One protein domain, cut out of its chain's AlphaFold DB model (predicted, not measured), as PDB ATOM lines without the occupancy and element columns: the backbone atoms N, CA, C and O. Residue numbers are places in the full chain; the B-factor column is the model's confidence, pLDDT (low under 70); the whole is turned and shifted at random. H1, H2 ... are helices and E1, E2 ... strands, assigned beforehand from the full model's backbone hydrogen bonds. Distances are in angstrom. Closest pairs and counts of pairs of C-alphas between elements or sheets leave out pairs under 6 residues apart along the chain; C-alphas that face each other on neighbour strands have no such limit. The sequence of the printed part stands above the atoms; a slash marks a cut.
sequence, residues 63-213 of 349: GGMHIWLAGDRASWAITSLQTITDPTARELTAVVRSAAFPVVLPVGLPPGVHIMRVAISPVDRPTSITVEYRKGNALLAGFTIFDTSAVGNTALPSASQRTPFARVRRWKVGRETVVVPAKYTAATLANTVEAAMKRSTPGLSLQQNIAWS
ATOM      1  N   GLY A  63     342.780 413.830 403.195       46.56
ATOM      2  CA  GLY A  63     342.151 412.529 402.935       46.56
ATOM      3  C   GLY A  63     342.034 412.092 401.486       46.56
ATOM      4  O   GLY A  63     340.922 411.906 401.019       46.56
ATOM      5  N   GLY A  64     343.160 411.949 400.776       57.75
ATOM      6  CA  GLY A  64     343.345 411.106 399.577       57.75
ATOM      7  C   GLY A  64     342.138 410.771 398.668       57.75
ATOM      8  O   GLY A  64     341.294 411.612 398.348       57.75
ATOM      9  N   MET A  65     342.111 409.530 398.170       63.78
ATOM     10  CA  MET A  65     341.006 408.937 397.414       63.78
ATOM     11  C   MET A  65     340.405 407.819 398.258       63.78
ATOM     12  O   MET A  65     341.120 406.924 398.704       63.78
ATOM     13  N   HIS A  66     339.092 407.865 398.456       66.56
ATOM     14  CA  HIS A  66     338.334 406.856 399.186       66.56
ATOM     15  C   HIS A  66     337.517 406.019 398.206       66.56
ATOM     16  O   HIS A  66     336.895 406.564 397.293       66.56
ATOM     17  N   ILE A  67     337.527 404.697 398.391       69.12
ATOM     18  CA  ILE A  67     336.856 403.736 397.513       69.12
ATOM     19  C   ILE A  67     335.960 402.840 398.365       69.12
ATOM     20  O   ILE A  67     336.434 402.163 399.277       69.12
ATOM     21  N   TRP A  68     334.676 402.792 398.023       73.19
ATOM     22  CA  TRP A  68     333.701 401.876 398.613       73.19
ATOM     23  C   TRP A  68     333.356 400.783 397.619       73.19
ATOM     24  O   TRP A  68     333.115 401.054 396.443       73.19
ATOM     25  N   LEU A  69     333.290 399.543 398.099       74.06
ATOM     26  CA  LEU A  69     332.984 398.372 397.285       74.06
ATOM     27  C   LEU A  69     331.670 397.746 397.762       74.06
ATOM     28  O   LEU A  69     331.523 397.452 398.944       74.06
ATOM     29  N   ALA A  70     330.740 397.504 396.841       73.19
ATOM     30  CA  ALA A  70     329.463 396.849 397.108       73.19
ATOM     31  C   ALA A  70     329.182 395.815 396.007       73.19
ATOM     32  O   ALA A  70     328.783 396.166 394.898       73.19
ATOM     33  N   GLY A  71     329.422 394.532 396.299       78.19
ATOM     34  CA  GLY A  71     329.271 393.453 395.317       78.19
ATOM     35  C   GLY A  71     330.187 393.634 394.098       78.19
ATOM     36  O   GLY A  71     331.412 393.677 394.240       78.19
ATOM     37  N   ASP A  72     329.581 393.733 392.914       75.81
ATOM     38  CA  ASP A  72     330.227 394.017 391.626       75.81
ATOM     39  C   ASP A  72     330.313 395.521 391.316       75.81
ATOM     40  O   ASP A  72     330.557 395.913 390.174       75.81
ATOM     41  N   ARG A  73     330.092 396.386 392.312       77.38
ATOM     42  CA  ARG A  73     330.090 397.839 392.141       77.38
ATOM     43  C   ARG A  73     331.112 398.536 393.024       77.38
ATOM     44  O   ARG A  73     331.419 398.079 394.124       77.38
ATOM     45  N   ALA A  74     331.588 399.683 392.555       70.81
ATOM     46  CA  ALA A  74     332.426 400.588 393.329       70.81
ATOM     47  C   ALA A  74     331.917 402.031 393.240       70.81
ATOM     48  O   ALA A  74     331.375 402.438 392.214       70.81
ATOM     49  N   SER A  75     332.111 402.783 394.317       69.12
ATOM     50  CA  SER A  75     331.905 404.231 394.411       69.12
ATOM     51  C   SER A  75     333.183 404.864 394.954       69.12
ATOM     52  O   SER A  75     333.965 404.194 395.634       69.12
ATOM     53  N   TRP A  76     333.418 406.134 394.644       66.62
ATOM     54  CA  TRP A  76     334.637 406.831 395.036       66.62
ATOM     55  C   TRP A  76     334.382 408.293 395.394       66.62
ATOM     56  O   TRP A  76     333.448 408.928 394.901       66.62
ATOM     57  N   ALA A  77     335.259 408.826 396.241       60.94
ATOM     58  CA  ALA A  77     335.364 410.243 396.555       60.94
ATOM     59  C   ALA A  77     336.840 410.637 396.507       60.94
ATOM     60  O   ALA A  77     337.701 409.920 397.019       60.94
ATOM     61  N   ILE A  78     337.134 411.761 395.861       58.28
ATOM     62  CA  ILE A  78     338.500 412.236 395.639       58.28
ATOM     63  C   ILE A  78     338.614 413.604 396.296       58.28
ATOM     64  O   ILE A  78     337.943 414.539 395.871       58.28
ATOM     65  N   THR A  79     339.467 413.727 397.311       54.81
ATOM     66  CA  THR A  79     339.743 415.021 397.959       54.81
ATOM     67  C   THR A  79     341.066 415.623 397.481       54.81
ATOM     68  O   THR A  79     341.219 416.840 397.433       54.81
ATOM     69  N   SER A  80     342.021 414.777 397.077       52.25
ATOM     70  CA  SER A  80     343.315 415.183 396.522       52.25
ATOM     71  C   SER A  80     343.802 414.180 395.477       52.25
ATOM     72  O   SER A  80     343.688 412.968 395.659       52.25
ATOM     73  N   LEU A  81     344.343 414.676 394.366       57.69
ATOM     74  CA  LEU A  81     344.873 413.858 393.276       57.69
ATOM     75  C   LEU A  81     345.990 414.627 392.571       57.69
ATOM     76  O   LEU A  81     345.826 415.810 392.271       57.69
ATOM     77  N   GLN A  82     347.098 413.959 392.264       58.00
ATOM     78  CA  GLN A  82     348.051 414.448 391.268       58.00
ATOM     79  C   GLN A  82     347.976 413.563 390.036       58.00
ATOM     80  O   GLN A  82     347.882 412.345 390.139       58.00
ATOM     81  N   THR A  83     348.050 414.185 388.867       56.28
ATOM     82  CA  THR A  83     348.048 413.500 387.582       56.28
ATOM     83  C   THR A  83     349.354 413.769 386.846       56.28
ATOM     84  O   THR A  83     349.812 414.908 386.777       56.28
ATOM     85  N   ILE A  84     349.936 412.714 386.286       57.16
ATOM     86  CA  ILE A  84     351.107 412.732 385.413       57.16
ATOM     87  C   ILE A  84     350.659 412.167 384.065       57.16
ATOM     88  O   ILE A  84     350.247 411.012 383.982       57.16
ATOM     89  N   THR A  85     350.703 412.990 383.021       57.72
ATOM     90  CA  THR A  85     350.389 412.578 381.645       57.72
ATOM     91  C   THR A  85     351.670 412.163 380.933       57.72
ATOM     92  O   THR A  85     352.676 412.858 381.063       57.72
ATOM     93  N   ASP A  86     351.605 411.060 380.187       59.19
ATOM     94  CA  ASP A  86     352.715 410.414 379.480       59.19
ATOM     95  C   ASP A  86     353.965 410.290 380.375       59.19
ATOM     96  O   ASP A  86     354.989 410.926 380.104       59.19
ATOM     97  N   PRO A  87     353.866 409.532 381.489       64.00
ATOM     98  CA  PRO A  87     354.921 409.476 382.488       64.00
ATOM     99  C   PRO A  87     356.204 408.879 381.912       64.00
ATOM    100  O   PRO A  87     356.184 407.863 381.211       64.00
ATOM    101  N   THR A  88     357.340 409.469 382.274       65.00
ATOM    102  CA  THR A  88     358.652 408.885 381.981       65.00
ATOM    103  C   THR A  88     358.913 407.660 382.863       65.00
ATOM    104  O   THR A  88     358.320 407.500 383.934       65.00
ATOM    105  N   ALA A  89     359.865 406.805 382.470       73.00
ATOM    106  CA  ALA A  89     360.315 405.677 383.293       73.00
ATOM    107  C   ALA A  89     360.731 406.102 384.713       73.00
ATOM    108  O   ALA A  89     360.482 405.395 385.695       73.00
ATOM    109  N   ARG A  90     361.333 407.293 384.827       67.06
ATOM    110  CA  ARG A  90     361.761 407.876 386.098       67.06
ATOM    111  C   ARG A  90     360.571 408.314 386.945       67.06
ATOM    112  O   ARG A  90     360.544 408.018 388.137       67.06
ATOM    113  N   GLU A  91     359.598 408.997 386.344       68.44
ATOM    114  CA  GLU A  91     358.369 409.421 387.026       68.44
ATOM    115  C   GLU A  91     357.572 408.206 387.516       68.44
ATOM    116  O   GLU A  91     357.139 408.180 388.668       68.44
ATOM    117  N   LEU A  92     357.457 407.160 386.693       80.94
ATOM    118  CA  LEU A  92     356.780 405.920 387.069       80.94
ATOM    119  C   LEU A  92     357.489 405.205 388.230       80.94
ATOM    120  O   LEU A  92     356.840 404.811 389.198       80.94
ATOM    121  N   THR A  93     358.821 405.102 388.176       79.75
ATOM    122  CA  THR A  93     359.630 404.545 389.274       79.75
ATOM    123  C   THR A  93     359.447 405.344 390.567       79.75
ATOM    124  O   THR A  93     359.290 404.763 391.638       79.75
ATOM    125  N   ALA A  94     359.431 406.679 390.487       77.56
ATOM    126  CA  ALA A  94     359.239 407.544 391.650       77.56
ATOM    127  C   ALA A  94     357.840 407.389 392.272       77.56
ATOM    128  O   ALA A  94     357.711 407.349 393.497       77.56
ATOM    129  N   VAL A  95     356.800 407.251 391.445       80.38
ATOM    130  CA  VAL A  95     355.434 406.965 391.908       80.38
ATOM    131  C   VAL A  95     355.374 405.629 392.643       80.38
ATOM    132  O   VAL A  95     354.905 405.580 393.775       80.38
ATOM    133  N   VAL A  96     355.898 404.555 392.043       87.19
ATOM    134  CA  VAL A  96     355.886 403.223 392.669       87.19
ATOM    135  C   VAL A  96     356.687 403.212 393.973       87.19
ATOM    136  O   VAL A  96     356.255 402.611 394.951       87.19
ATOM    137  N   ARG A  97     357.812 403.936 394.035       83.19
ATOM    138  CA  ARG A  97     358.643 404.031 395.245       83.19
ATOM    139  C   ARG A  97     358.030 404.849 396.375       83.19
ATOM    140  O   ARG A  97     358.319 404.573 397.534       83.19
ATOM    141  N   SER A  98     357.227 405.858 396.054       82.44
ATOM    142  CA  SER A  98     356.572 406.706 397.061       82.44
ATOM    143  C   SER A  98     355.276 406.104 397.604       82.44
ATOM    144  O   SER A  98     354.764 406.582 398.619       82.44
ATOM    145  N   ALA A  99     354.741 405.063 396.961       84.69
ATOM    146  CA  ALA A  99     353.517 404.401 397.383       84.69
ATOM    147  C   ALA A  99     353.625 403.834 398.809       84.69
ATOM    148  O   ALA A  99     354.660 403.330 399.242       84.69
ATOM    149  N   ALA A 100     352.519 403.886 399.550       83.69
ATOM    150  CA  ALA A 100     352.421 403.334 400.900       83.69
ATOM    151  C   ALA A 100     352.405 401.794 400.930       83.69
ATOM    152  O   ALA A 100     352.468 401.210 402.011       83.69
ATOM    153  N   PHE A 101     352.295 401.155 399.766       84.12
ATOM    154  CA  PHE A 101     352.071 399.727 399.578       84.12
ATOM    155  C   PHE A 101     352.900 399.213 398.385       84.12
ATOM    156  O   PHE A 101     353.254 400.002 397.506       84.12
ATOM    157  N   PRO A 102     353.250 397.914 398.342       84.31
ATOM    158  CA  PRO A 102     354.014 397.348 397.233       84.31
ATOM    159  C   PRO A 102     353.155 397.289 395.967       84.31
ATOM    160  O   PRO A 102     352.248 396.467 395.909       84.31
ATOM    161  N   VAL A 103     353.468 398.131 394.974       87.12
ATOM    162  CA  VAL A 103     352.647 398.310 393.766       87.12
ATOM    163  C   VAL A 103     352.929 397.255 392.701       87.12
ATOM    164  O   VAL A 103     354.015 397.270 392.119       87.12
ATOM    165  N   VAL A 104     351.958 396.404 392.363       91.50
ATOM    166  CA  VAL A 104     352.003 395.604 391.127       91.50
ATOM    167  C   VAL A 104     351.229 396.335 390.033       91.50
ATOM    168  O   VAL A 104     350.001 396.382 390.034       91.50
ATOM    169  N   LEU A 105     351.949 396.913 389.070       92.56
ATOM    170  CA  LEU A 105     351.334 397.606 387.936       92.56
ATOM    171  C   LEU A 105     350.645 396.614 386.975       92.56
ATOM    172  O   LEU A 105     351.047 395.448 386.898       92.56
ATOM    173  N   PRO A 106     349.632 397.051 386.202       91.81
ATOM    174  CA  PRO A 106     348.994 396.204 385.200       91.81
ATOM    175  C   PRO A 106     349.997 395.699 384.155       91.81
ATOM    176  O   PRO A 106     350.798 396.459 383.611       91.81
ATOM    177  N   VAL A 107     349.945 394.397 383.882       90.31
ATOM    178  CA  VAL A 107     350.825 393.675 382.947       90.31
ATOM    179  C   VAL A 107     350.008 392.697 382.101       90.31
ATOM    180  O   VAL A 107     348.839 392.460 382.389       90.31
ATOM    181  N   GLY A 108     350.589 392.135 381.036       87.06
ATOM    182  CA  GLY A 108     349.844 391.289 380.087       87.06
ATOM    183  C   GLY A 108     348.949 392.078 379.122       87.06
ATOM    184  O   GLY A 108     348.022 391.522 378.532       87.06
ATOM    185  N   LEU A 109     349.213 393.378 378.970       86.88
ATOM    186  CA  LEU A 109     348.587 394.221 377.957       86.88
ATOM    187  C   LEU A 109     349.102 393.846 376.555       86.88
ATOM    188  O   LEU A 109     350.228 393.359 376.420       86.88
ATOM    189  N   PRO A 110     348.295 394.047 375.497       81.44
ATOM    190  CA  PRO A 110     348.719 393.731 374.140       81.44
ATOM    191  C   PRO A 110     349.920 394.594 373.702       81.44
ATOM    192  O   PRO A 110     350.107 395.692 374.226       81.44
ATOM    193  N   PRO A 111     350.705 394.154 372.702       74.06
ATOM    194  CA  PRO A 111     351.823 394.939 372.180       74.06
ATOM    195  C   PRO A 111     351.403 396.326 371.670       74.06
ATOM    196  O   PRO A 111     350.298 396.502 371.140       74.06
ATOM    197  N   GLY A 112     352.316 397.297 371.787       67.38
ATOM    198  CA  GLY A 112     352.108 398.679 371.334       67.38
ATOM    199  C   GLY A 112     351.191 399.510 372.237       67.38
ATOM    200  O   GLY A 112     350.622 400.503 371.783       67.38
ATOM    201  N   VAL A 113     351.002 399.072 373.481       77.19
ATOM    202  CA  VAL A 113     350.276 399.800 374.523       77.19
ATOM    203  C   VAL A 113     351.255 400.596 375.367       77.19
ATOM    204  O   VAL A 113     352.344 400.118 375.668       77.19
ATOM    205  N   HIS A 114     350.843 401.783 375.792       72.38
ATOM    206  CA  HIS A 114     351.649 402.645 376.645       72.38
ATOM    207  C   HIS A 114     350.805 403.356 377.688       72.38
ATOM    208  O   HIS A 114     349.603 403.576 377.505       72.38
ATOM    209  N   ILE A 115     351.455 403.721 378.791       76.94
ATOM    210  CA  ILE A 115     350.827 404.503 379.848       76.94
ATOM    211  C   ILE A 115     350.603 405.918 379.322       76.94
ATOM    212  O   ILE A 115     351.542 406.644 379.011       76.94
ATOM    213  N   MET A 116     349.338 406.302 379.227       67.31
ATOM    214  CA  MET A 116     348.916 407.656 378.886       67.31
ATOM    215  C   MET A 116     348.902 408.548 380.120       67.31
ATOM    216  O   MET A 116     349.164 409.744 380.032       67.31
ATOM    217  N   ARG A 117     348.519 407.992 381.270       67.88
ATOM    218  CA  ARG A 117     348.276 408.781 382.472       67.88
ATOM    219  C   ARG A 117     348.449 407.940 383.723       67.88
ATOM    220  O   ARG A 117     347.998 406.799 383.774       67.88
ATOM    221  N   VAL A 118     349.057 408.539 384.737       74.31
ATOM    222  CA  VAL A 118     349.109 408.018 386.103       74.31
ATOM    223  C   VAL A 118     348.512 409.068 387.021       74.31
ATOM    224  O   VAL A 118     348.924 410.226 386.994       74.31
ATOM    225  N   ALA A 119     347.535 408.679 387.824       70.31
ATOM    226  CA  ALA A 119     346.959 409.521 388.854       70.31
ATOM    227  C   ALA A 119     347.236 408.904 390.228       70.31
ATOM    228  O   ALA A 119     347.055 407.704 390.408       70.31
ATOM    229  N   ILE A 120     347.704 409.707 391.182       70.62
ATOM    230  CA  ILE A 120     348.137 409.248 392.506       70.62
ATOM    231  C   ILE A 120     347.417 410.002 393.612       70.62
ATOM    232  O   ILE A 120     347.181 411.211 393.504       70.62
ATOM    233  N   SER A 121     347.091 409.288 394.687       65.94
ATOM    234  CA  SER A 121     346.431 409.867 395.848       65.94
ATOM    235  C   SER A 121     346.737 409.101 397.143       65.94
ATOM    236  O   SER A 121     346.663 407.872 397.134       65.94
ATOM    237  N   PRO A 122     347.045 409.788 398.263       65.62
ATOM    238  CA  PRO A 122     347.483 411.184 398.318       65.62
ATOM    239  C   PRO A 122     348.853 411.355 397.638       65.62
ATOM    240  O   PRO A 122     349.580 410.392 397.422       65.62
ATOM    241  N   VAL A 123     349.215 412.588 397.292       58.16
ATOM    242  CA  VAL A 123     350.398 412.883 396.462       58.16
ATOM    243  C   VAL A 123     351.721 412.452 397.100       58.16
ATOM    244  O   VAL A 123     352.593 411.929 396.412       58.16
ATOM    245  N   ASP A 124     351.880 412.680 398.403       63.12
ATOM    246  CA  ASP A 124     353.164 412.487 399.087       63.12
ATOM    247  C   ASP A 124     353.463 411.020 399.415       63.12
ATOM    248  O   ASP A 124     354.625 410.620 399.469       63.12
ATOM    249  N   ARG A 125     352.415 410.226 399.648       75.62
ATOM    250  CA  ARG A 125     352.510 408.803 399.983       75.62
ATOM    251  C   ARG A 125     351.282 408.060 399.440       75.62
ATOM    252  O   ARG A 125     350.347 407.816 400.205       75.62
ATOM    253  N   PRO A 126     351.237 407.758 398.130       77.94
ATOM    254  CA  PRO A 126     350.038 407.234 397.486       77.94
ATOM    255  C   PRO A 126     349.520 405.954 398.143       77.94
ATOM    256  O   PRO A 126     350.251 404.978 398.286       77.94
ATOM    257  N   THR A 127     348.244 405.952 398.519       78.25
ATOM    258  CA  THR A 127     347.475 404.771 398.944       78.25
ATOM    259  C   THR A 127     346.578 404.261 397.819       78.25
ATOM    260  O   THR A 127     346.043 403.155 397.901       78.25
ATOM    261  N   SER A 128     346.473 405.032 396.731       77.94
ATOM    262  CA  SER A 128     345.915 404.596 395.468       77.94
ATOM    263  C   SER A 128     346.631 405.198 394.260       77.94
ATOM    264  O   SER A 128     347.084 406.346 394.276       77.94
ATOM    265  N   ILE A 129     346.717 404.390 393.205       84.19
ATOM    266  CA  ILE A 129     347.311 404.717 391.917       84.19
ATOM    267  C   ILE A 129     346.343 404.266 390.822       84.19
ATOM    268  O   ILE A 129     346.020 403.084 390.713       84.19
ATOM    269  N   THR A 130     345.912 405.194 389.978       83.31
ATOM    270  CA  THR A 130     345.177 404.894 388.749       83.31
ATOM    271  C   THR A 130     346.121 404.999 387.564       83.31
ATOM    272  O   THR A 130     346.771 406.025 387.378       83.31
ATOM    273  N   VAL A 131     346.184 403.955 386.744       84.06
ATOM    274  CA  VAL A 131     347.003 403.905 385.532       84.06
ATOM    275  C   VAL A 131     346.098 403.719 384.333       84.06
ATOM    276  O   VAL A 131     345.290 402.790 384.282       84.06
ATOM    277  N   GLU A 132     346.243 404.600 383.358       79.25
ATOM    278  CA  GLU A 132     345.514 404.530 382.104       79.25
ATOM    279  C   GLU A 132     346.450 404.255 380.953       79.25
ATOM    280  O   GLU A 132     347.501 404.882 380.794       79.25
ATOM    281  N   TYR A 133     346.002 403.339 380.116       79.88
ATOM    282  CA  TYR A 133     346.727 402.850 378.972       79.88
ATOM    283  C   TYR A 133     346.017 403.260 377.700       79.88
ATOM    284  O   TYR A 133     344.787 403.213 377.613       79.88
ATOM    285  N   ARG A 134     346.799 403.602 376.683       74.00
ATOM    286  CA  ARG A 134     346.309 403.844 375.328       74.00
ATOM    287  C   ARG A 134     346.964 402.886 374.343       74.00
ATOM    288  O   ARG A 134     348.064 402.394 374.580       74.00
ATOM    289  N   LYS A 135     346.269 402.622 373.238       72.44
ATOM    290  CA  LYS A 135     346.798 401.902 372.074       72.44
ATOM    291  C   LYS A 135     346.585 402.782 370.850       72.44
ATOM    292  O   LYS A 135     345.449 403.100 370.498       72.44
ATOM    293  N   GLY A 136     347.674 403.228 370.228       62.38
ATOM    294  CA  GLY A 136     347.601 404.323 369.256       62.38
ATOM    295  C   GLY A 136     347.084 405.609 369.918       62.38
ATOM    296  O   GLY A 136     347.622 406.033 370.941       62.38
ATOM    297  N   ASN A 137     346.029 406.207 369.357       56.06
ATOM    298  CA  ASN A 137     345.426 407.448 369.869       56.06
ATOM    299  C   ASN A 137     344.202 407.224 370.777       56.06
ATOM    300  O   ASN A 137     343.637 408.197 371.269       56.06
ATOM    301  N   ALA A 138     343.777 405.976 370.996       59.66
ATOM    302  CA  ALA A 138     342.577 405.657 371.768       59.66
ATOM    303  C   ALA A 138     342.921 405.117 373.161       59.66
ATOM    304  O   ALA A 138     343.859 404.326 373.313       59.66
ATOM    305  N   LEU A 139     342.131 405.505 374.167       67.06
ATOM    306  CA  LEU A 139     342.160 404.877 375.488       67.06
ATOM    307  C   LEU A 139     341.832 403.386 375.334       67.06
ATOM    308  O   LEU A 139     340.821 403.029 374.733       67.06
ATOM    309  N   LEU A 140     342.688 402.531 375.886       75.94
ATOM    310  CA  LEU A 140     342.489 401.088 375.901       75.94
ATOM    311  C   LEU A 140     341.808 400.642 377.195       75.94
ATOM    312  O   LEU A 140     340.822 399.917 377.148       75.94
ATOM    313  N   ALA A 141     342.376 401.019 378.343       80.50
ATOM    314  CA  ALA A 141     341.907 400.575 379.651       80.50
ATOM    315  C   ALA A 141     342.448 401.471 380.774       80.50
ATOM    316  O   ALA A 141     343.547 402.015 380.667       80.50
ATOM    317  N   GLY A 142     341.688 401.571 381.864       81.25
ATOM    318  CA  GLY A 142     342.100 402.214 383.112       81.25
ATOM    319  C   GLY A 142     342.020 401.234 384.278       81.25
ATOM    320  O   GLY A 142     341.025 400.523 384.427       81.25
ATOM    321  N   PHE A 143     343.061 401.201 385.104       85.88
ATOM    322  CA  PHE A 143     343.173 400.326 386.269       85.88
ATOM    323  C   PHE A 143     343.417 401.177 387.502       85.88
ATOM    324  O   PHE A 143     344.321 402.004 387.504       85.88
ATOM    325  N   THR A 144     342.634 400.968 388.553       85.44
ATOM    326  CA  THR A 144     342.849 401.619 389.847       85.44
ATOM    327  C   THR A 144     343.342 400.587 390.841       85.44
ATOM    328  O   THR A 144     342.667 399.589 391.074       85.44
ATOM    329  N   ILE A 145     344.520 400.826 391.404       89.12
ATOM    330  CA  ILE A 145     345.193 399.966 392.373       89.12
ATOM    331  C   ILE A 145     345.205 400.700 393.708       89.12
ATOM    332  O   ILE A 145     345.455 401.906 393.757       89.12
ATOM    333  N   PHE A 146     344.900 400.003 394.792       84.88
ATOM    334  CA  PHE A 146     344.934 400.573 396.132       84.88
ATOM    335  C   PHE A 146     345.260 399.517 397.175       84.88
ATOM    336  O   PHE A 146     345.004 398.321 396.990       84.88
ATOM    337  N   ASP A 147     345.794 399.985 398.297       80.06
ATOM    338  CA  ASP A 147     345.992 399.156 399.475       80.06
ATOM    339  C   ASP A 147     344.635 398.634 399.970       80.06
ATOM    340  O   ASP A 147     343.719 399.404 400.264       80.06
ATOM    341  N   THR A 148     344.490 397.311 400.085       72.75
ATOM    342  CA  THR A 148     343.240 396.703 400.563       72.75
ATOM    343  C   THR A 148     342.910 397.135 401.994       72.75
ATOM    344  O   THR A 148     341.738 397.176 402.358       72.75
ATOM    345  N   SER A 149     343.913 397.488 402.806       66.62
ATOM    346  CA  SER A 149     343.702 398.007 404.162       66.62
ATOM    347  C   SER A 149     343.137 399.433 404.188       66.62
ATOM    348  O   SER A 149     342.521 399.823 405.177       66.62
ATOM    349  N   ALA A 150     343.258 400.182 403.086       57.59
ATOM    350  CA  ALA A 150     342.627 401.491 402.925       57.59
ATOM    351  C   ALA A 150     341.124 401.394 402.588       57.59
ATOM    352  O   ALA A 150     340.418 402.404 402.607       57.59
ATOM    353  N   VAL A 151     340.610 400.186 402.316       57.97
ATOM    354  CA  VAL A 151     339.173 399.919 402.147       57.97
ATOM    355  C   VAL A 151     338.521 399.856 403.526       57.97
ATOM    356  O   VAL A 151     338.287 398.786 404.084       57.97
ATOM    357  N   GLY A 152     338.293 401.022 404.125       50.47
ATOM    358  CA  GLY A 152     337.752 401.131 405.477       50.47
ATOM    359  C   GLY A 152     336.224 401.166 405.530       50.47
ATOM    360  O   GLY A 152     335.583 401.796 404.688       50.47
ATOM    361  N   ASN A 153     335.669 400.598 406.610       45.25
ATOM    362  CA  ASN A 153     334.292 400.736 407.130       45.25
ATOM    363  C   ASN A 153     333.936 402.183 407.547       45.25
ATOM    364  O   ASN A 153     333.246 402.417 408.538       45.25
ATOM    365  N   THR A 154     334.459 403.177 406.835       50.81
ATOM    366  CA  THR A 154     334.122 404.581 407.061       50.81
ATOM    367  C   THR A 154     332.712 404.830 406.550       50.81
ATOM    368  O   THR A 154     332.337 404.331 405.484       50.81
ATOM    369  N   ALA A 155     331.923 405.572 407.332       51.03
ATOM    370  CA  ALA A 155     330.573 405.959 406.952       51.03
ATOM    371  C   ALA A 155     330.579 406.515 405.520       51.03
ATOM    372  O   ALA A 155     331.437 407.326 405.165       51.03
ATOM    373  N   LEU A 156     329.646 406.036 404.692       54.59
ATOM    374  CA  LEU A 156     329.486 406.530 403.328       54.59
ATOM    375  C   LEU A 156     329.325 408.061 403.381       54.59
ATOM    376  O   LEU A 156     328.494 408.535 404.161       54.59
ATOM    377  N   PRO A 157     330.062 408.836 402.563       50.03
ATOM    378  CA  PRO A 157     329.864 410.273 402.468       50.03
ATOM    379  C   PRO A 157     328.413 410.573 402.116       50.03
ATOM    380  O   PRO A 157     327.717 409.737 401.517       50.03
ATOM    381  N   SER A 158     327.970 411.790 402.432       51.38
ATOM    382  CA  SER A 158     326.653 412.258 402.005       51.38
ATOM    383  C   SER A 158     326.469 412.027 400.496       51.38
ATOM    384  O   SER A 158     327.425 412.096 399.722       51.38
ATOM    385  N   ALA A 159     325.241 411.732 400.055       52.66
ATOM    386  CA  ALA A 159     324.966 411.355 398.663       52.66
ATOM    387  C   ALA A 159     325.456 412.389 397.627       52.66
ATOM    388  O   ALA A 159     325.730 412.017 396.491       52.66
ATOM    389  N   SER A 160     325.613 413.653 398.034       50.00
ATOM    390  CA  SER A 160     326.144 414.747 397.213       50.00
ATOM    391  C   SER A 160     327.653 414.657 396.924       50.00
ATOM    392  O   SER A 160     328.115 415.203 395.928       50.00
ATOM    393  N   GLN A 161     328.418 413.949 397.761       50.09
ATOM    394  CA  GLN A 161     329.889 413.906 397.733       50.09
ATOM    395  C   GLN A 161     330.465 412.628 397.103       50.09
ATOM    396  O   GLN A 161     331.681 412.511 396.954       50.09
ATOM    397  N   ARG A 162     329.617 411.651 396.756       54.84
ATOM    398  CA  ARG A 162     330.035 410.351 396.210       54.84
ATOM    399  C   ARG A 162     329.583 410.189 394.765       54.84
ATOM    400  O   ARG A 162     328.461 410.551 394.417       54.84
ATOM    401  N   THR A 163     330.414 409.569 393.935       56.84
ATOM    402  CA  THR A 163     329.957 409.104 392.621       56.84
ATOM    403  C   THR A 163     328.982 407.931 392.768       56.84
ATOM    404  O   THR A 163     329.125 407.123 393.695       56.84
ATOM    405  N   PRO A 164     327.983 407.787 391.878       63.50
ATOM    406  CA  PRO A 164     327.119 406.612 391.875       63.50
ATOM    407  C   PRO A 164     327.928 405.318 391.749       63.50
ATOM    408  O   PRO A 164     328.929 405.266 391.034       63.50
ATOM    409  N   PHE A 165     327.463 404.257 392.411       63.22
ATOM    410  CA  PHE A 165     328.078 402.935 392.313       63.22
ATOM    411  C   PHE A 165     328.072 402.440 390.860       63.22
ATOM    412  O   PHE A 165     327.018 402.117 390.308       63.22
ATOM    413  N   ALA A 166     329.253 402.341 390.254       67.44
ATOM    414  CA  ALA A 166     329.444 401.841 388.898       67.44
ATOM    415  C   ALA A 166     329.831 400.360 388.922       67.44
ATOM    416  O   ALA A 166     330.543 399.926 389.826       67.44
ATOM    417  N   ARG A 167     329.400 399.584 387.916       78.62
ATOM    418  CA  ARG A 167     329.834 398.187 387.770       78.62
ATOM    419  C   ARG A 167     331.328 398.114 387.472       78.62
ATOM    420  O   ARG A 167     331.824 398.756 386.539       78.62
ATOM    421  N   VAL A 168     332.026 397.281 388.227       78.75
ATOM    422  CA  VAL A 168     333.467 397.086 388.133       78.75
ATOM    423  C   VAL A 168     333.828 395.611 388.155       78.75
ATOM    424  O   VAL A 168     333.147 394.777 388.746       78.75
ATOM    425  N   ARG A 169     334.958 395.299 387.532       85.00
ATOM    426  CA  ARG A 169     335.707 394.077 387.799       85.00
ATOM    427  C   ARG A 169     336.716 394.382 388.892       85.00
ATOM    428  O   ARG A 169     337.314 395.459 388.886       85.00
ATOM    429  N   ARG A 170     336.897 393.448 389.819       86.44
ATOM    430  CA  ARG A 170     337.886 393.584 390.884       86.44
ATOM    431  C   ARG A 170     338.575 392.267 391.169       86.44
ATOM    432  O   ARG A 170     337.937 391.219 391.126       86.44
ATOM    433  N   TRP A 171     339.848 392.345 391.515       90.06
ATOM    434  CA  TRP A 171     340.628 391.208 391.980       90.06
ATOM    435  C   TRP A 171     341.690 391.676 392.971       90.06
ATOM    436  O   TRP A 171     341.951 392.872 393.106       90.06
ATOM    437  N   LYS A 172     342.288 390.719 393.681       88.62
ATOM    438  CA  LYS A 172     343.415 390.973 394.579       88.62
ATOM    439  C   LYS A 172     344.725 390.520 393.951       88.62
ATOM    440  O   LYS A 172     344.764 389.484 393.282       88.62
ATOM    441  N   VAL A 173     345.782 391.277 394.220       86.44
ATOM    442  CA  VAL A 173     347.174 390.933 393.911       86.44
ATOM    443  C   VAL A 173     347.976 391.175 395.185       86.44
ATOM    444  O   VAL A 173     348.137 392.308 395.622       86.44
ATOM    445  N   GLY A 174     348.386 390.105 395.870       81.19
ATOM    446  CA  GLY A 174     348.976 390.225 397.206       81.19
ATOM    447  C   GLY A 174     348.052 390.971 398.185       81.19
ATOM    448  O   GLY A 174     346.939 390.521 398.463       81.19
ATOM    449  N   ARG A 175     348.518 392.115 398.707       77.88
ATOM    450  CA  ARG A 175     347.771 392.990 399.638       77.88
ATOM    451  C   ARG A 175     346.996 394.107 398.933       77.88
ATOM    452  O   ARG A 175     346.328 394.904 399.588       77.88
ATOM    453  N   GLU A 176     347.043 394.157 397.613       84.06
ATOM    454  CA  GLU A 176     346.431 395.202 396.803       84.06
ATOM    455  C   GLU A 176     345.087 394.749 396.251       84.06
ATOM    456  O   GLU A 176     344.879 393.570 395.947       84.06
ATOM    457  N   THR A 177     344.182 395.705 396.072       85.50
ATOM    458  CA  THR A 177     342.962 395.502 395.304       85.50
ATOM    459  C   THR A 177     343.051 396.309 394.018       85.50
ATOM    460  O   THR A 177     343.365 397.499 394.029       85.50
ATOM    461  N   VAL A 178     342.760 395.643 392.905       86.81
ATOM    462  CA  VAL A 178     342.680 396.252 391.580       86.81
ATOM    463  C   VAL A 178     341.212 396.362 391.201       86.81
ATOM    464  O   VAL A 178     340.463 395.393 391.317       86.81
ATOM    465  N   VAL A 179     340.800 397.540 390.748       84.12
ATOM    466  CA  VAL A 179     339.446 397.839 390.279       84.12
ATOM    467  C   VAL A 179     339.511 398.367 388.856       84.12
ATOM    468  O   VAL A 179     340.307 399.250 388.531       84.12
ATOM    469  N   VAL A 180     338.636 397.830 388.011       82.25
ATOM    470  CA  VAL A 180     338.552 398.162 386.591       82.25
ATOM    471  C   VAL A 180     337.098 398.420 386.197       82.25
ATOM    472  O   VAL A 180     336.244 397.562 386.437       82.25
ATOM    473  N   PRO A 181     336.781 399.556 385.555       69.25
ATOM    474  CA  PRO A 181     335.441 399.817 385.041       69.25
ATOM    475  C   PRO A 181     335.012 398.763 384.009       69.25
ATOM    476  O   PRO A 181     335.629 398.622 382.952       69.25
ATOM    477  N   ALA A 182     333.915 398.048 384.275       71.06
ATOM    478  CA  ALA A 182     333.470 396.941 383.418       71.06
ATOM    479  C   ALA A 182     333.024 397.393 382.013       71.06
ATOM    480  O   ALA A 182     332.989 396.592 381.086       71.06
ATOM    481  N   LYS A 183     332.689 398.676 381.854       65.94
ATOM    482  CA  LYS A 183     332.204 399.257 380.596       65.94
ATOM    483  C   LYS A 183     333.313 399.588 379.583       65.94
ATOM    484  O   LYS A 183     333.005 399.779 378.414       65.94
ATOM    485  N   TYR A 184     334.578 399.642 380.008       60.03
ATOM    486  CA  TYR A 184     335.693 400.145 379.178       60.03
ATOM    487  C   TYR A 184     336.772 399.118 378.936       60.03
ATOM    488  O   TYR A 184     337.525 399.225 377.977       60.03
ATOM    489  N   THR A 185     336.819 398.102 379.785       68.25
ATOM    490  CA  THR A 185     337.789 397.034 379.651       68.25
ATOM    491  C   THR A 185     337.054 395.786 379.213       68.25
ATOM    492  O   THR A 185     336.231 395.243 379.954       68.25
ATOM    493  N   ALA A 186     337.368 395.325 378.001       80.56
ATOM    494  CA  ALA A 186     336.854 394.066 377.488       80.56
ATOM    495  C   ALA A 186     337.114 392.938 378.499       80.56
ATOM    496  O   ALA A 186     338.187 392.857 379.099       80.56
ATOM    497  N   ALA A 187     336.132 392.052 378.670       83.81
ATOM    498  CA  ALA A 187     336.195 390.961 379.638       83.81
ATOM    499  C   ALA A 187     337.457 390.103 379.491       83.81
ATOM    500  O   ALA A 187     338.113 389.768 380.474       83.81
ATOM    501  N   THR A 188     337.801 389.791 378.244       86.06
ATOM    502  CA  THR A 188     338.991 389.031 377.867       86.06
ATOM    503  C   THR A 188     340.271 389.757 378.265       86.06
ATOM    504  O   THR A 188     341.132 389.152 378.893       86.06
ATOM    505  N   LEU A 189     340.372 391.062 377.990       85.62
ATOM    506  CA  LEU A 189     341.520 391.879 378.390       85.62
ATOM    507  C   LEU A 189     341.677 391.920 379.915       85.62
ATOM    508  O   LEU A 189     342.777 391.710 380.413       85.62
ATOM    509  N   ALA A 190     340.584 392.141 380.651       86.38
ATOM    510  CA  ALA A 190     340.612 392.154 382.112       86.38
ATOM    511  C   ALA A 190     341.092 390.810 382.685       86.38
ATOM    512  O   ALA A 190     341.951 390.805 383.560       86.38
ATOM    513  N   ASN A 191     340.602 389.685 382.154       90.12
ATOM    514  CA  ASN A 191     341.010 388.349 382.593       90.12
ATOM    515  C   ASN A 191     342.492 388.065 382.281       90.12
ATOM    516  O   ASN A 191     343.202 387.502 383.114       90.12
ATOM    517  N   THR A 192     342.975 388.468 381.100       90.75
ATOM    518  CA  THR A 192     344.391 388.328 380.722       90.75
ATOM    519  C   THR A 192     345.292 389.137 381.648       90.75
ATOM    520  O   THR A 192     346.286 388.612 382.151       90.75
ATOM    521  N   VAL A 193     344.925 390.395 381.913       91.50
ATOM    522  CA  VAL A 193     345.683 391.275 382.808       91.50
ATOM    523  C   VAL A 193     345.655 390.748 384.239       91.50
ATOM    524  O   VAL A 193     346.705 390.651 384.866       91.50
ATOM    525  N   GLU A 194     344.498 390.318 384.744       94.12
ATOM    526  CA  GLU A 194     344.379 389.693 386.064       94.12
ATOM    527  C   GLU A 194     345.315 388.482 386.202       94.12
ATOM    528  O   GLU A 194     346.088 388.390 387.161       94.12
ATOM    529  N   ALA A 195     345.292 387.563 385.232       92.25
ATOM    530  CA  ALA A 195     346.125 386.364 385.251       92.25
ATOM    531  C   ALA A 195     347.627 386.671 385.141       92.25
ATOM    532  O   ALA A 195     348.450 385.907 385.656       92.25
ATOM    533  N   ALA A 196     348.005 387.749 384.450       91.69
ATOM    534  CA  ALA A 196     349.389 388.197 384.349       91.69
ATOM    535  C   ALA A 196     349.855 388.888 385.640       91.69
ATOM    536  O   ALA A 196     350.922 388.563 386.154       91.69
ATOM    537  N   MET A 197     349.035 389.774 386.216       93.25
ATOM    538  CA  MET A 197     349.358 390.475 387.461       93.25
ATOM    539  C   MET A 197     349.534 389.510 388.634       93.25
ATOM    540  O   MET A 197     350.492 389.645 389.387       93.25
ATOM    541  N   LYS A 198     348.675 388.488 388.756       91.50
ATOM    542  CA  LYS A 198     348.791 387.456 389.806       91.50
ATOM    543  C   LYS A 198     350.089 386.639 389.743       91.50
ATOM    544  O   LYS A 198     350.418 385.966 390.713       91.50
ATOM    545  N   ARG A 199     350.803 386.672 388.613       89.75
ATOM    546  CA  ARG A 199     352.089 385.988 388.395       89.75
ATOM    547  C   ARG A 199     353.284 386.947 388.380       89.75
ATOM    548  O   ARG A 199     354.400 386.509 388.121       89.75
ATOM    549  N   SER A 200     353.055 388.236 388.618       89.06
ATOM    550  CA  SER A 200     354.086 389.269 388.575       89.06
ATOM    551  C   SER A 200     354.511 389.698 389.977       89.06
ATOM    552  O   SER A 200     353.842 389.416 390.970       89.06
ATOM    553  N   THR A 201     355.632 390.407 390.051       87.69
ATOM    554  CA  THR A 201     356.125 391.074 391.261       87.69
ATOM    555  C   THR A 201     356.110 392.591 391.051       87.69
ATOM    556  O   THR A 201     356.075 393.039 389.898       87.69
ATOM    557  N   PRO A 202     356.182 393.412 392.116       87.19
ATOM    558  CA  PRO A 202     356.284 394.864 391.968       87.19
ATOM    559  C   PRO A 202     357.415 395.283 391.018       87.19
ATOM    560  O   PRO A 202     357.174 395.988 390.040       87.19
ATOM    561  N   GLY A 203     358.624 394.742 391.217       82.19
ATOM    562  CA  GLY A 203     359.782 395.025 390.365       82.19
ATOM    563  C   GLY A 203     359.592 394.590 388.909       82.19
ATOM    564  O   GLY A 203     359.853 395.377 388.000       82.19
ATOM    565  N   LEU A 204     359.085 393.373 388.669       85.31
ATOM    566  CA  LEU A 204     358.856 392.872 387.308       85.31
ATOM    567  C   LEU A 204     357.777 393.686 386.581       85.31
ATOM    568  O   LEU A 204     357.948 394.043 385.416       85.31
ATOM    569  N   SER A 205     356.683 394.015 387.270       90.00
ATOM    570  CA  SER A 205     355.605 394.822 386.698       90.00
ATOM    571  C   SER A 205     356.058 396.240 386.352       90.00
ATOM    572  O   SER A 205     355.697 396.755 385.291       90.00
ATOM    573  N   LEU A 206     356.907 396.842 387.191       89.12
ATOM    574  CA  LEU A 206     357.516 398.138 386.926       89.12
ATOM    575  C   LEU A 206     358.441 398.076 385.709       89.12
ATOM    576  O   LEU A 206     358.297 398.894 384.806       89.12
ATOM    577  N   GLN A 207     359.335 397.087 385.637       81.69
ATOM    578  CA  GLN A 207     360.237 396.924 384.493       81.69
ATOM    579  C   GLN A 207     359.481 396.731 383.175       81.69
ATOM    580  O   GLN A 207     359.835 397.354 382.177       81.69
ATOM    581  N   GLN A 208     358.415 395.927 383.162       84.31
ATOM    582  CA  GLN A 208     357.593 395.730 381.963       84.31
ATOM    583  C   GLN A 208     356.900 397.023 381.518       84.31
ATOM    584  O   GLN A 208     356.884 397.334 380.331       84.31
ATOM    585  N   ASN A 209     356.384 397.812 382.462       85.50
ATOM    586  CA  ASN A 209     355.765 399.096 382.142       85.50
ATOM    587  C   ASN A 209     356.794 400.158 381.709       85.50
ATOM    588  O   ASN A 209     356.499 400.964 380.829       85.50
ATOM    589  N   ILE A 210     358.012 400.136 382.263       79.69
ATOM    590  CA  ILE A 210     359.135 400.968 381.801       79.69
ATOM    591  C   ILE A 210     359.549 400.579 380.381       79.69
ATOM    592  O   ILE A 210     359.769 401.465 379.561       79.69
ATOM    593  N   ALA A 211     359.605 399.288 380.057       68.06
ATOM    594  CA  ALA A 211     359.925 398.824 378.706       68.06
ATOM    595  C   ALA A 211     358.886 399.267 377.657       68.06
ATOM    596  O   ALA A 211     359.174 399.290 376.462       68.06
ATOM    597  N   TRP A 212     357.675 399.628 378.090       67.44
ATOM    598  CA  TRP A 212     356.635 400.218 377.242       67.44
ATOM    599  C   TRP A 212     356.668 401.754 377.201       67.44
ATOM    600  O   TRP A 212     355.914 402.364 376.439       67.44
ATOM    601  N   SER A 213     357.533 402.392 377.993       63.22
ATOM    602  CA  SER A 213     357.784 403.835 377.928       63.22
ATOM    603  C   SER A 213     358.784 404.174 376.813       63.22
ATOM    604  O   SER A 213     359.588 403.342 376.397       63.22
TER     605      SER A 213
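What this domain is: This is residues 63 to 213 of the 349 residues of an uncharacterized protein of mine drainage metagenome (UniProt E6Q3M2). One strongly twisted antiparallel sheet of eight strands curls like part of a barrel and folds back on itself, so that the small leaf E1 and E2 faces the large leaf E8, E6, E5, E4 and E3, with E7 as the hinge between them. E1 and E2 lie toward one end of the longest axis, beside the long loop of residues 148 to 165, and the three helices lie toward the other end, where H1 and H3 run side by side and H2 packs along E7 and E8. The curl is not a closed barrel: the edge strands E1 and E3 are apart. The printed part has 151 residues with three named helices and eight named strands, along the chain E1 E2 E3 H1 E4 E5 E6 E7 E8 H2 H3, and the sheet's order is E1 E2 E7 E8 E6 E5 E4 E3. The class is mixed, helices and strands, and the whole is compact, with a radius of gyration of the C-alphas of 14.5 A and spans of 42 by 33 by 30 A.

How they stand to each other: In the large leaf E4, residues 113 to 121, E5, residues 128 to 135, and E6, residues 138 to 147, form a meander, each strand the antiparallel neighbour of the one before. E4 and E5 are a hairpin, with N 119 and O 130 2.8 A apart; E5 and E6 are another, with N 131 and O 143 2.8 A apart. On the other side of E4 from E5 is the edge strand E3, residues 82 to 85, with N 84 and O 118 2.8 A apart. Beside E6 is E8, residues 176 to 181, with N 179 and O 144 2.8 A apart. E8 forms a hairpin with E7, residues 166 to 173, with N 169 and O 180 2.8 A apart. The pairing of E7 is staggered: residues 168 to 173 pair with E8, and residues 166 to 167 with E2, residues 73 to 78, where N 74 and O 166 are 2.9 A apart. E2 and the edge strand E1, residues 65 to 70, are a hairpin, with N 68 and O 75 2.9 A apart. The closest C-alphas of E1 and E4, those of Met 65 and Ser 121, are 5.7 A apart. H2, residues 187 to 197, is on the sheet at a height of 8.1 A; it runs along the strands, at 18 degrees to E8 on the local plane. Its closest C-alphas to E7 are those of Met 197 and Val 173, 6.8 A apart. H1, residues 89 to 98, is on the sheet and over E4, with Val 95 and Ile 120 their closest C-alphas, 7.7 A apart. H3, residues 202 to 211, only grazes the sheet with its residues 209 to 211. H1 and H3 touch at a shallow tilt of 20 degrees, opposite ways; their closest C-alphas are those of Ala 89 and Ile 210, 5.1 A apart. H2 and H3 are close but not clearly touching, with Met 197 and Ser 205 their closest C-alphas, 7.6 A apart, and H1 and H2 are apart. In H1, H2 and H3 every O i to N i+4 pair is within hydrogen-bond range.

Where its parts are: E1 begins at C-alpha 65, (341.006, 408.937, 397.414), and measures 16.7 A; E2 measures 17.0 A and E3 10.1 A. The longest strand, E6, measures 28.7 A, from C-alpha 138 at (342.577, 405.657, 371.768) to C-alpha 147. E4 measures 23.9 A, E5 23.6 A, E7 21.4 A and E8 16.7 A. H1 and H3 each measure 14.3 A and H2 15.3 A; H3 ends at C-alpha 211, (359.925, 398.824, 378.706).

The domain as a whole: The C-alphas farthest apart, those of Ser 158 and Ala 211, are 42.8 A apart. The printed part has no cut. The links from H1 to E4, residues 99 to 112, and from E6 to E7, residues 148 to 165, are long. The mean pLDDT of the printed part is 74.2; 57 residues are under 70, among them residues 75 to 88 and 149 to 166.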